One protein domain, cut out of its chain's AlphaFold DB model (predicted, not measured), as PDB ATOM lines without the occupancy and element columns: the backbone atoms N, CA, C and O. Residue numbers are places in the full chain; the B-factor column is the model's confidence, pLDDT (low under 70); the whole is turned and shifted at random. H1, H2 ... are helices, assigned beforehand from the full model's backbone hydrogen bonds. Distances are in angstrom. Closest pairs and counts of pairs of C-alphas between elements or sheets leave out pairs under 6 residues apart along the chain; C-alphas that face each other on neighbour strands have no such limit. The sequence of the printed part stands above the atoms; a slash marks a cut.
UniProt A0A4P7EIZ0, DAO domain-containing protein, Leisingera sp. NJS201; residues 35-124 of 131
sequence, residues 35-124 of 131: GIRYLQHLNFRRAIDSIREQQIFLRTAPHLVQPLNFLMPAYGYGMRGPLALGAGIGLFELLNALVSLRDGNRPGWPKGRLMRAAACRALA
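This is residues 35 to 124 of the 131 residues of the protein "DAO domain-containing protein" of Leisingera sp. NJS201 (UniProt A0A4P7EIZ0). What is the main shape? Two helices, H2 and H3, cross at a steep 60 degrees, and the short helix H1 sits in the angle between them, packed on both. From the far ends of H2 and H3, two long stretches without a named element, residues 61 to 81 and residues 103 to 116, run back through the length of the domain, one to the start of H3 and the other to the small helix H4, which is apart from the other three. What is it made of, and how large is it? The printed part has 90 residues, with four named helices in the order H1, H2, H3, H4 and no named strand, and its class is all helix. It is only just compact, close to loose, with a radius of gyration of the C-alphas of 14.3 A, and its C-alphas span 39 by 30 by 18 A.

What does the first helix touch? H1, residues 36 to 39, touches H2, residues 44 to 60, through residues 44 to 47 of H2 alone; the closest C-alphas are those of Tyr 38 and Ala 47, 5.9 A apart. H1 also touches H3, residues 82 to 102, through residues 88 to 92 of H3 alone; the closest C-alphas are those of Ile 36 and Phe 92, 6.3 A apart. How do the two longer helices meet? H2 and H3 touch through residues 48 to 52 of H2 and 95 to 99 of H3 alone, and the closest C-alphas are those of Ile 51 and Asn 96, 6.4 A apart. Their lines stand at a steep tilt of 60 degrees, and they run the same way. Where does the last helix stand? H4, residues 117 to 123, is apart from H1, H2 and H3. What do the backbones show? In H2, H3 and H4 every O i to N i+4 pair is within hydrogen-bond range. H1 is too short for such a pair, but its one O i to N i+3 pair is within range.

Where does the first helix begin? H1 starts at C-alpha 36, at (24.104, 31.024, 49.835), and runs from Ile 36 to Leu 39. How long are the two longer helices? H2, from Phe 44 to Thr 60, measures 24.2 A from first to last C-alpha. H3, from Pro 82 at (22.807, 36.315, 36.488) to Arg 102, measures 30.0 A. Where does the last helix end? H4, from Ala 117 to Leu 123, measures 10.0 A and ends at C-alpha 123, at (15.049, 20.714, 32.620).

How far does the printed part reach? The two C-alphas farthest apart are those of Thr 60 and Tyr 77, 40.4 A, and the printed part has no cut. Which links are long? The link from H2 to H3 has 21 residues and that from H3 to H4 has 14, both long, while the link from H1 to H2 is tight, with 4 residues. Where is the model less sure? The mean pLDDT of the printed part is 89.1, and residues 106 to 108 are under 70.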
ATOM      1  N   GLY A  35      23.005  28.040  52.752       83.19
ATOM      2  CA  GLY A  35      23.145  29.413  53.225       83.19
ATOM      3  C   GLY A  35      23.765  30.375  52.211       83.19
ATOM      4  O   GLY A  35      24.273  31.418  52.610       83.19
ATOM      5  N   ILE A  36      23.668  30.097  50.903       87.88
ATOM      6  CA  ILE A  36      24.104  31.024  49.835       87.88
ATOM      7  C   ILE A  36      23.510  32.436  49.999       87.88
ATOM      8  O   ILE A  36      24.173  33.433  49.735       87.88
ATOM      9  N   ARG A  37      22.286  32.536  50.534       88.12
ATOM     10  CA  ARG A  37      21.624  33.807  50.866       88.12
ATOM     11  C   ARG A  37      22.414  34.638  51.884       88.12
ATOM     12  O   ARG A  37      22.400  35.859  51.804       88.12
ATOM     13  N   TYR A  38      23.127  34.008  52.817       92.69
ATOM     14  CA  TYR A  38      23.938  34.723  53.804       92.69
ATOM     15  C   TYR A  38      25.096  35.494  53.159       92.69
ATOM     16  O   TYR A  38      25.501  36.527  53.692       92.69
ATOM     17  N   LEU A  39      25.577  35.050  51.990       91.25
ATOM     18  CA  LEU A  39      26.623  35.747  51.239       91.25
ATOM     19  C   LEU A  39      26.147  37.094  50.688       91.25
ATOM     20  O   LEU A  39      26.953  38.012  50.583       91.25
ATOM     21  N   GLN A  40      24.846  37.261  50.423       89.62
ATOM     22  CA  GLN A  40      24.288  38.559  50.013       89.62
ATOM     23  C   GLN A  40      24.458  39.634  51.095       89.62
ATOM     24  O   GLN A  40      24.511  40.818  50.781       89.62
ATOM     25  N   HIS A  41      24.567  39.218  52.359       92.25
ATOM     26  CA  HIS A  41      24.796  40.091  53.510       92.25
ATOM     27  C   HIS A  41      26.216  39.952  54.077       92.25
ATOM     28  O   HIS A  41      26.450  40.339  55.220       92.25
ATOM     29  N   LEU A  42      27.146  39.352  53.320       93.44
ATOM     30  CA  LEU A  42      28.538  39.113  53.727       93.44
ATOM     31  C   LEU A  42      28.681  38.363  55.066       93.44
ATOM     32  O   LEU A  42      29.691  38.468  55.758       93.44
ATOM     33  N   ASN A  43      27.679  37.563  55.443       94.81
ATOM     34  CA  ASN A  43      27.714  36.796  56.680       94.81
ATOM     35  C   ASN A  43      28.420  35.451  56.458       94.81
ATOM     36  O   ASN A  43      27.803  34.383  56.417       94.81
ATOM     37  N   PHE A  44      29.742  35.526  56.303       94.19
ATOM     38  CA  PHE A  44      30.603  34.373  56.037       94.19
ATOM     39  C   PHE A  44      30.562  33.333  57.150       94.19
ATOM     40  O   PHE A  44      30.550  32.139  56.867       94.19
ATOM     41  N   ARG A  45      30.482  33.775  58.409       94.69
ATOM     42  CA  ARG A  45      30.405  32.874  59.562       94.69
ATOM     43  C   ARG A  45      29.198  31.945  59.452       94.69
ATOM     44  O   ARG A  45      29.375  30.734  59.475       94.69
ATOM     45  N   ARG A  46      27.993  32.491  59.231       94.75
ATOM     46  CA  ARG A  46      26.790  31.658  59.070       94.75
ATOM     47  C   ARG A  46      26.843  30.770  57.832       94.75
ATOM     48  O   ARG A  46      26.341  29.650  57.886       94.75
ATOM     49  N   ALA A  47      27.419  31.249  56.727       93.50
ATOM     50  CA  ALA A  47      27.592  30.427  55.530       93.50
ATOM     51  C   ALA A  47      28.492  29.212  55.816       93.50
ATOM     52  O   ALA A  47      28.117  28.087  55.505       93.50
ATOM     53  N   ILE A  48      29.631  29.425  56.482       93.19
ATOM     54  CA  ILE A  48      30.564  28.360  56.873       93.19
ATOM     55  C   ILE A  48      29.911  27.378  57.851       93.19
ATOM     56  O   ILE A  48      30.025  26.169  57.653       93.19
ATOM     57  N   ASP A  49      29.208  27.877  58.870       94.06
ATOM     58  CA  ASP A  49      28.506  27.026  59.837       94.06
ATOM     59  C   ASP A  49      27.439  26.171  59.130       94.06
ATOM     60  O   ASP A  49      27.367  24.965  59.346       94.06
ATOM     61  N   SER A  50      26.687  26.754  58.189       93.38
ATOM     62  CA  SER A  50      25.681  26.021  57.404       93.38
ATOM     63  C   SER A  50      26.304  24.927  56.532       93.38
ATOM     64  O   SER A  50      25.783  23.814  56.487       93.38
ATOM     65  N   ILE A  51      27.428  25.217  55.866       91.69
ATOM     66  CA  ILE A  51      28.169  24.235  55.057       91.69
ATOM     67  C   ILE A  51      28.624  23.058  55.927       91.69
ATOM     68  O   ILE A  51      28.427  21.899  55.555       91.69
ATOM     69  N   ARG A  52      29.217  23.341  57.093       91.50
ATOM     70  CA  ARG A  52      29.687  22.310  58.029       91.50
ATOM     71  C   ARG A  52      28.553  21.417  58.510       91.50
ATOM     72  O   ARG A  52      28.691  20.198  58.480       91.50
ATOM     73  N   GLU A  53      27.425  22.003  58.902       91.88
ATOM     74  CA  GLU A  53      26.264  21.234  59.355       91.88
ATOM     75  C   GLU A  53      25.734  20.317  58.252       91.88
ATOM     76  O   GLU A  53      25.517  19.128  58.484       91.88
ATOM     77  N   GLN A  54      25.607  20.806  57.015       91.06
ATOM     78  CA  GLN A  54      25.182  19.951  55.905       91.06
ATOM     79  C   GLN A  54      26.133  18.765  55.682       91.06
ATOM     80  O   GLN A  54      25.690  17.638  55.448       91.06
ATOM     81  N   GLN A  55      27.441  19.000  55.771       90.12
ATOM     82  CA  GLN A  55      28.450  17.949  55.675       90.12
ATOM     83  C   GLN A  55      28.355  16.924  56.817       90.12
ATOM     84  O   GLN A  55      28.551  15.727  56.592       90.12
ATOM     85  N   ILE A  56      28.042  17.371  58.037       91.12
ATOM     86  CA  ILE A  56      27.792  16.492  59.185       91.12
ATOM     87  C   ILE A  56      26.546  15.641  58.938       91.12
ATOM     88  O   ILE A  56      26.593  14.431  59.161       91.12
ATOM     89  N   PHE A  57      25.457  16.222  58.434       91.44
ATOM     90  CA  PHE A  57      24.230  15.485  58.128       91.44
ATOM     91  C   PHE A  57      24.436  14.418  57.051       91.44
ATOM     92  O   PHE A  57      24.023  13.278  57.252       91.44
ATOM     93  N   LEU A  58      25.146  14.740  55.965       89.75
ATOM     94  CA  LEU A  58      25.473  13.764  54.916       89.75
ATOM     95  C   LEU A  58      26.284  12.574  55.447       89.75
ATOM     96  O   LEU A  58      26.164  11.468  54.931       89.75
ATOM     97  N   ARG A  59      27.102  12.782  56.485       89.62
ATOM     98  CA  ARG A  59      27.942  11.730  57.071       89.62
ATOM     99  C   ARG A  59      27.234  10.944  58.174       89.62
ATOM    100  O   ARG A  59      27.461   9.749  58.315       89.62
ATOM    101  N   THR A  60      26.407  11.610  58.979       92.00
ATOM    102  CA  THR A  60      25.742  11.005  60.146       92.00
ATOM    103  C   THR A  60      24.397  10.367  59.808       92.00
ATOM    104  O   THR A  60      24.008   9.409  60.472       92.00
ATOM    105  N   ALA A  61      23.704  10.848  58.773       93.44
ATOM    106  CA  ALA A  61      22.404  10.340  58.341       93.44
ATOM    107  C   ALA A  61      22.299  10.214  56.803       93.44
ATOM    108  O   ALA A  61      21.365  10.754  56.206       93.44
ATOM    109  N   PRO A  62      23.210   9.473  56.136       92.06
ATOM    110  CA  PRO A  62      23.219   9.340  54.672       92.06
ATOM    111  C   PRO A  62      21.958   8.668  54.101       92.06
ATOM    112  O   PRO A  62      21.655   8.822  52.926       92.06
ATOM    113  N   HIS A  63      21.213   7.930  54.928       95.06
ATOM    114  CA  HIS A  63      19.950   7.289  54.554       95.06
ATOM    115  C   HIS A  63      18.740   8.241  54.622       95.06
ATOM    116  O   HIS A  63      17.675   7.894  54.124       95.06
ATOM    117  N   LEU A  64      18.886   9.426  55.232       94.12
ATOM    118  CA  LEU A  64      17.828  10.446  55.331       94.12
ATOM    119  C   LEU A  64      18.137  11.704  54.516       94.12
ATOM    120  O   LEU A  64      17.223  12.439  54.150       94.12
ATOM    121  N   VAL A  65      19.418  11.985  54.267       92.62
ATOM    122  CA  VAL A  65      19.869  13.225  53.633       92.62
ATOM    123  C   VAL A  65      20.645  12.900  52.368       92.62
ATOM    124  O   VAL A  65      21.675  12.233  52.412       92.62
ATOM    125  N   GLN A  66      20.172  13.442  51.247       90.06
ATOM    126  CA  GLN A  66      20.787  13.302  49.931       90.06
ATOM    127  C   GLN A  66      20.906  14.665  49.229       90.06
ATOM    128  O   GLN A  66      20.099  15.562  49.500       90.06
ATOM    129  N   PRO A  67      21.889  14.853  48.328       89.25
ATOM    130  CA  PRO A  67      22.007  16.080  47.550       89.25
ATOM    131  C   PRO A  67      20.760  16.340  46.693       89.25
ATOM    132  O   PRO A  67      20.299  15.459  45.968       89.25
ATOM    133  N   LEU A  68      20.246  17.571  46.741       89.00
ATOM    134  CA  LEU A  68      19.116  18.032  45.932       89.00
ATOM    135  C   LEU A  68      19.548  19.204  45.045       89.00
ATOM    136  O   LEU A  68      20.128  20.177  45.530       89.00
ATOM    137  N   ASN A  69      19.242  19.120  43.750       88.06
ATOM    138  CA  ASN A  69      19.540  20.179  42.789       88.06
ATOM    139  C   ASN A  69      18.443  21.250  42.808       88.06
ATOM    140  O   ASN A  69      17.263  20.932  42.673       88.06
ATOM    141  N   PHE A  70      18.839  22.519  42.904       88.94
ATOM    142  CA  PHE A  70      17.929  23.661  42.830       88.94
ATOM    143  C   PHE A  70      18.123  24.425  41.523       88.94
ATOM    144  O   PHE A  70      19.250  24.717  41.124       88.94
ATOM    145  N   LEU A  71      17.011  24.800  40.893       89.69
ATOM    146  CA  LEU A  71      16.992  25.700  39.748       89.69
ATOM    147  C   LEU A  71      16.485  27.068  40.210       89.69
ATOM    148  O   LEU A  71      15.335  27.197  40.623       89.69
ATOM    149  N   MET A  72      17.351  28.081  40.166       88.94
ATOM    150  CA  MET A  72      17.015  29.441  40.582       88.94
ATOM    151  C   MET A  72      16.961  30.359  39.359       88.94
ATOM    152  O   MET A  72      17.990  30.545  38.705       88.94
ATOM    153  N   PRO A  73      15.797  30.941  39.033       87.12
ATOM    154  CA  PRO A  73      15.725  31.943  37.985       87.12
ATOM    155  C   PRO A  73      16.444  33.228  38.422       87.12
ATOM    156  O   PRO A  73      16.265  33.698  39.546       87.12
ATOM    157  N   ALA A  74      17.236  33.804  37.519       88.69
ATOM    158  CA  ALA A  74      17.891  35.095  37.702       88.69
ATOM    159  C   ALA A  74      17.603  35.982  36.490       88.69
ATOM    160  O   ALA A  74      17.932  35.620  35.360       88.69
ATOM    161  N   TYR A  75      16.993  37.137  36.740       85.19
ATOM    162  CA  TYR A  75      16.563  38.087  35.718       85.19
ATOM    163  C   TYR A  75      17.018  39.501  36.092       85.19
ATOM    164  O   TYR A  75      17.170  39.827  37.273       85.19
ATOM    165  N   GLY A  76      17.201  40.355  35.086       85.50
ATOM    166  CA  GLY A  76      17.589  41.752  35.277       85.50
ATOM    167  C   GLY A  76      19.060  41.941  35.666       85.50
ATOM    168  O   GLY A  76      19.933  41.163  35.279       85.50
ATOM    169  N   TYR A  77      19.330  43.008  36.421       87.25
ATOM    170  CA  TYR A  77      20.679  43.508  36.708       87.25
ATOM    171  C   TYR A  77      20.960  43.610  38.218       87.25
ATOM    172  O   TYR A  77      20.085  43.394  39.060       87.25
ATOM    173  N   GLY A  78      22.207  43.936  38.572       88.19
ATOM    174  CA  GLY A  78      22.642  44.069  39.965       88.19
ATOM    175  C   GLY A  78      22.561  42.747  40.734       88.19
ATOM    176  O   GLY A  78      22.797  41.680  40.171       88.19
ATOM    177  N   MET A  79      22.187  42.804  42.017       84.88
ATOM    178  CA  MET A  79      22.158  41.640  42.924       84.88
ATOM    179  C   MET A  79      21.150  40.541  42.546       84.88
ATOM    180  O   MET A  79      21.230  39.436  43.081       84.88
ATOM    181  N   ARG A  80      20.201  40.831  41.648       83.94
ATOM    182  CA  ARG A  80      19.228  39.855  41.119       83.94
ATOM    183  C   ARG A  80      19.629  39.292  39.753       83.94
ATOM    184  O   ARG A  80      19.029  38.324  39.293       83.94
ATOM    185  N   GLY A  81      20.640  39.892  39.124       90.44
ATOM    186  CA  GLY A  81      21.103  39.504  37.802       90.44
ATOM    187  C   GLY A  81      21.936  38.217  37.805       90.44
ATOM    188  O   GLY A  81      22.491  37.816  38.836       90.44
ATOM    189  N   PRO A  82      22.089  37.582  36.632       91.38
ATOM    190  CA  PRO A  82      22.807  36.315  36.488       91.38
ATOM    191  C   PRO A  82      24.286  36.410  36.884       91.38
ATOM    192  O   PRO A  82      24.833  35.446  37.413       91.38
ATOM    193  N   LEU A  83      24.929  37.568  36.688       91.44
ATOM    194  CA  LEU A  83      26.327  37.781  37.076       91.44
ATOM    195  C   LEU A  83      26.518  37.733  38.597       91.44
ATOM    196  O   LEU A  83      27.413  37.040  39.077       91.44
ATOM    197  N   ALA A  84      25.656  38.417  39.357       91.88
ATOM    198  CA  ALA A  84      25.722  38.412  40.816       91.88
ATOM    199  C   ALA A  84      25.418  37.021  41.387       91.88
ATOM    200  O   ALA A  84      26.119  36.562  42.289       91.88
ATOM    201  N   LEU A  85      24.425  36.317  40.826       91.81
ATOM    202  CA  LEU A  85      24.149  34.931  41.203       91.81
ATOM    203  C   LEU A  85      25.351  34.024  40.900       91.81
ATOM    204  O   LEU A  85      25.743  33.238  41.757       91.81
ATOM    205  N   GLY A  86      25.965  34.157  39.723       92.75
ATOM    206  CA  GLY A  86      27.157  33.397  39.345       92.75
ATOM    207  C   GLY A  86      28.332  33.624  40.289       92.75
ATOM    208  O   GLY A  86      28.930  32.660  40.760       92.75
ATOM    209  N   ALA A  87      28.619  34.884  40.625       92.75
ATOM    210  CA  ALA A  87      29.652  35.233  41.595       92.75
ATOM    211  C   ALA A  87      29.343  34.661  42.989       92.75
ATOM    212  O   ALA A  87      30.224  34.096  43.633       92.75
ATOM    213  N   GLY A  88      28.084  34.742  43.435       93.06
ATOM    214  CA  GLY A  88      27.636  34.157  44.700       93.06
ATOM    215  C   GLY A  88      27.773  32.633  44.741       93.06
ATOM    216  O   GLY A  88      28.228  32.095  45.748       93.06
ATOM    217  N   ILE A  89      27.441  31.940  43.645       92.69
ATOM    218  CA  ILE A  89      27.649  30.491  43.499       92.69
ATOM    219  C   ILE A  89      29.144  30.166  43.555       92.69
ATOM    220  O   ILE A  89      29.538  29.319  44.350       92.69
ATOM    221  N   GLY A  90      29.984  30.864  42.786       92.94
ATOM    222  CA  GLY A  90      31.432  30.629  42.778       92.94
ATOM    223  C   GLY A  90      32.083  30.860  44.145       92.94
ATOM    224  O   GLY A  90      32.892  30.053  44.600       92.94
ATOM    225  N   LEU A  91      31.676  31.918  44.852       93.50
ATOM    226  CA  LEU A  91      32.127  32.186  46.218       93.50
ATOM    227  C   LEU A  91      31.662  31.101  47.197       93.50
ATOM    228  O   LEU A  91      32.437  30.660  48.044       93.50
ATOM    229  N   PHE A  92      30.413  30.647  47.077       92.31
ATOM    230  CA  PHE A  92      29.883  29.560  47.894       92.31
ATOM    231  C   PHE A  92      30.649  28.249  47.670       92.31
ATOM    232  O   PHE A  92      31.007  27.573  48.634       92.31
ATOM    233  N   GLU A  93      30.959  27.912  46.417       91.81
ATOM    234  CA  GLU A  93      31.771  26.743  46.071       91.81
ATOM    235  C   GLU A  93      33.188  26.830  46.632       91.81
ATOM    236  O   GLU A  93      33.684  25.847  47.184       91.81
ATOM    237  N   LEU A  94      33.819  28.003  46.546       92.19
ATOM    238  CA  LEU A  94      35.137  28.234  47.127       92.19
ATOM    239  C   LEU A  94      35.114  28.018  48.643       92.19
ATOM    240  O   LEU A  94      35.944  27.279  49.169       92.19
ATOM    241  N   LEU A  95      34.148  28.612  49.349       92.19
ATOM    242  CA  LEU A  95      34.000  28.418  50.793       92.19
ATOM    243  C   LEU A  95      33.775  26.946  51.137       92.19
ATOM    244  O   LEU A  95      34.395  26.437  52.067       92.19
ATOM    245  N   ASN A  96      32.938  26.245  50.371       90.94
ATOM    246  CA  ASN A  96      32.699  24.822  50.577       90.94
ATOM    247  C   ASN A  96      33.975  23.994  50.376       90.94
ATOM    248  O   ASN A  96      34.278  23.131  51.199       90.94
ATOM    249  N   ALA A  97      34.758  24.277  49.334       90.81
ATOM    250  CA  ALA A  97      36.033  23.610  49.094       90.81
ATOM    251  C   ALA A  97      37.028  23.865  50.237       90.81
ATOM    252  O   ALA A  97      37.605  22.917  50.762       90.81
ATOM    253  N   LEU A  98      37.174  25.117  50.680       92.06
ATOM    254  CA  LEU A  98      38.063  25.483  51.787       92.06
ATOM    255  C   LEU A  98      37.659  24.809  53.103       92.06
ATOM    256  O   LEU A  98      38.511  24.273  53.808       92.06
ATOM    257  N   VAL A  99      36.362  24.803  53.426       91.50
ATOM    258  CA  VAL A  99      35.830  24.123  54.615       91.50
ATOM    259  C   VAL A  99      36.065  22.618  54.525       91.50
ATOM    260  O   VAL A  99      36.541  22.029  55.489       91.50
ATOM    261  N   SER A 100      35.797  22.013  53.365       89.81
ATOM    262  CA  SER A 100      36.014  20.580  53.133       89.81
ATOM    263  C   SER A 100      37.482  20.193  53.313       89.81
ATOM    264  O   SER A 100      37.775  19.229  54.009       89.81
ATOM    265  N   LEU A 101      38.405  20.973  52.739       90.19
ATOM    266  CA  LEU A 101      39.844  20.750  52.878       90.19
ATOM    267  C   LEU A 101      40.297  20.875  54.334       90.19
ATOM    268  O   LEU A 101      41.012  20.006  54.824       90.19
ATOM    269  N   ARG A 102      39.861  21.929  55.035       91.50
ATOM    270  CA  ARG A 102      40.226  22.155  56.440       91.50
ATOM    271  C   ARG A 102      39.694  21.056  57.357       91.50
ATOM    272  O   ARG A 102      40.406  20.617  58.251       91.50
ATOM    273  N   ASP A 103      38.454  20.628  57.141       88.88
ATOM    274  CA  ASP A 103      37.761  19.688  58.023       88.88
ATOM    275  C   ASP A 103      37.970  18.216  57.569       88.88
ATOM    276  O   ASP A 103      37.339  17.303  58.097       88.88
ATOM    277  N   GLY A 104      38.869  17.972  56.599       84.50
ATOM    278  CA  GLY A 104      39.268  16.634  56.136       84.50
ATOM    279  C   GLY A 104      38.168  15.861  55.405       84.50
ATOM    280  O   GLY A 104      38.174  14.631  55.379       84.50
ATOM    281  N   ASN A 105      37.196  16.570  54.838       81.25
ATOM    282  CA  ASN A 105      35.989  15.992  54.273       81.25
ATOM    283  C   ASN A 105      36.019  16.020  52.738       81.25
ATOM    284  O   ASN A 105      36.607  16.913  52.127       81.25
ATOM    285  N   ARG A 106      35.361  15.059  52.082       68.62
ATOM    286  CA  ARG A 106      35.231  15.085  50.615       68.62
ATOM    287  C   ARG A 106      34.072  16.003  50.219       68.62
ATOM    288  O   ARG A 106      32.972  15.826  50.745       68.62
ATOM    289  N   PRO A 107      34.263  16.950  49.283       65.00
ATOM    290  CA  PRO A 107      33.160  17.765  48.791       65.00
ATOM    291  C   PRO A 107      32.161  16.873  48.038       65.00
ATOM    292  O   PRO A 107      32.427  16.418  46.931       65.00
ATOM    293  N   GLY A 108      31.013  16.599  48.664       66.38
ATOM    294  CA  GLY A 108      29.961  15.720  48.131       66.38
ATOM    295  C   GLY A 108      28.877  16.431  47.313       66.38
ATOM    296  O   GLY A 108      27.817  15.852  47.085       66.38
ATOM    297  N   TRP A 109      29.096  17.687  46.916       72.12
ATOM    298  CA  TRP A 109      28.070  18.528  46.291       72.12
ATOM    299  C   TRP A 109      28.304  18.654  44.784       72.12
ATOM    300  O   TRP A 109      29.439  18.915  44.373       72.12
ATOM    301  N   PRO A 110      27.256  18.525  43.949       73.94
ATOM    302  CA  PRO A 110      27.364  18.868  42.540       73.94
ATOM    303  C   PRO A 110      27.680  20.360  42.391       73.94
ATOM    304  O   PRO A 110      27.138  21.198  43.113       73.94
ATOM    305  N   LYS A 111      28.559  20.686  41.440       83.56
ATOM    306  CA  LYS A 111      28.920  22.073  41.143       83.56
ATOM    307  C   LYS A 111      27.727  22.825  40.556       83.56
ATOM    308  O   LYS A 111      27.039  22.330  39.657       83.56
ATOM    309  N   GLY A 112      27.500  24.026  41.066       86.69
ATOM    310  CA  GLY A 112      26.580  24.994  40.513       86.69
ATOM    311  C   GLY A 112      27.059  25.472  39.147       86.69
ATOM    312  O   GLY A 112      28.247  25.576  38.855       86.69
ATOM    313  N   ARG A 113      26.100  25.762  38.274       89.31
ATOM    314  CA  ARG A 113      26.370  26.284  36.935       89.31
ATOM    315  C   ARG A 113      25.327  27.323  36.575       89.31
ATOM    316  O   ARG A 113      24.141  27.129  36.841       89.31
ATOM    317  N   LEU A 114      25.762  28.401  35.931       90.81
ATOM    318  CA  LEU A 114      24.833  29.293  35.252       90.81
ATOM    319  C   LEU A 114      24.341  28.609  33.982       90.81
ATOM    320  O   LEU A 114      25.126  28.099  33.183       90.81
ATOM    321  N   MET A 115      23.026  28.594  33.803       89.88
ATOM    322  CA  MET A 115      22.383  27.970  32.656       89.88
ATOM    323  C   MET A 115      21.636  29.024  31.848       89.88
ATOM    324  O   MET A 115      20.977  29.903  32.399       89.88
ATOM    325  N   ARG A 116      21.735  28.925  30.519       89.50
ATOM    326  CA  ARG A 116      20.910  29.732  29.615       89.50
ATOM    327  C   ARG A 116      19.445  29.327  29.766       89.50
ATOM    328  O   ARG A 116      19.149  28.154  29.991       89.50
ATOM    329  N   ALA A 117      18.534  30.269  29.526       86.88
ATOM    330  CA  ALA A 117      17.093  30.042  29.644       86.88
ATOM    331  C   ALA A 117      16.596  28.820  28.844       86.88
ATOM    332  O   ALA A 117      15.778  28.054  29.345       86.88
ATOM    333  N   ALA A 118      17.130  28.590  27.638       87.31
ATOM    334  CA  ALA A 118      16.790  27.417  26.829       87.31
ATOM    335  C   ALA A 118      17.126  26.087  27.535       87.31
ATOM    336  O   ALA A 118      16.310  25.171  27.535       87.31
ATOM    337  N   ALA A 119      18.284  26.006  28.195       89.06
ATOM    338  CA  ALA A 119      18.697  24.817  28.938       89.06
ATOM    339  C   ALA A 119      17.882  24.633  30.232       89.06
ATOM    340  O   ALA A 119      17.569  23.505  30.601       89.06
ATOM    341  N   CYS A 120      17.489  25.726  30.898       89.12
ATOM    342  CA  CYS A 120      16.583  25.665  32.050       89.12
ATOM    343  C   CYS A 120      15.200  25.127  31.658       89.12
ATOM    344  O   CYS A 120      14.657  24.283  32.364       89.12
ATOM    345  N   ARG A 121      14.653  25.566  30.516       87.56
ATOM    346  CA  ARG A 121      13.367  25.073  29.994       87.56
ATOM    347  C   ARG A 121      13.412  23.596  29.614       87.56
ATOM    348  O   ARG A 121      12.429  22.901  29.816       87.56
ATOM    349  N   ALA A 122      14.547  23.099  29.124       89.19
ATOM    350  CA  ALA A 122      14.712  21.667  28.878       89.19
ATOM    351  C   ALA A 122      14.645  20.832  30.175       89.19
ATOM    352  O   ALA A 122      14.144  19.714  30.151       89.19
ATOM    353  N   LEU A 123      15.120  21.374  31.307       88.06
ATOM    354  CA  LEU A 123      15.049  20.714  32.620       88.06
ATOM    355  C   LEU A 123      13.684  20.862  33.300       88.06
ATOM    356  O   LEU A 123      13.262  19.972  34.031       88.06
ATOM    357  N   ALA A 124      13.012  21.992  33.089       87.94
ATOM    358  CA  ALA A 124      11.707  22.289  33.661       87.94
ATOM    359  C   ALA A 124      10.825  22.992  32.611       87.94
ATOM    360  O   ALA A 124      10.763  24.225  32.579       87.94
TER     361      ALA A 124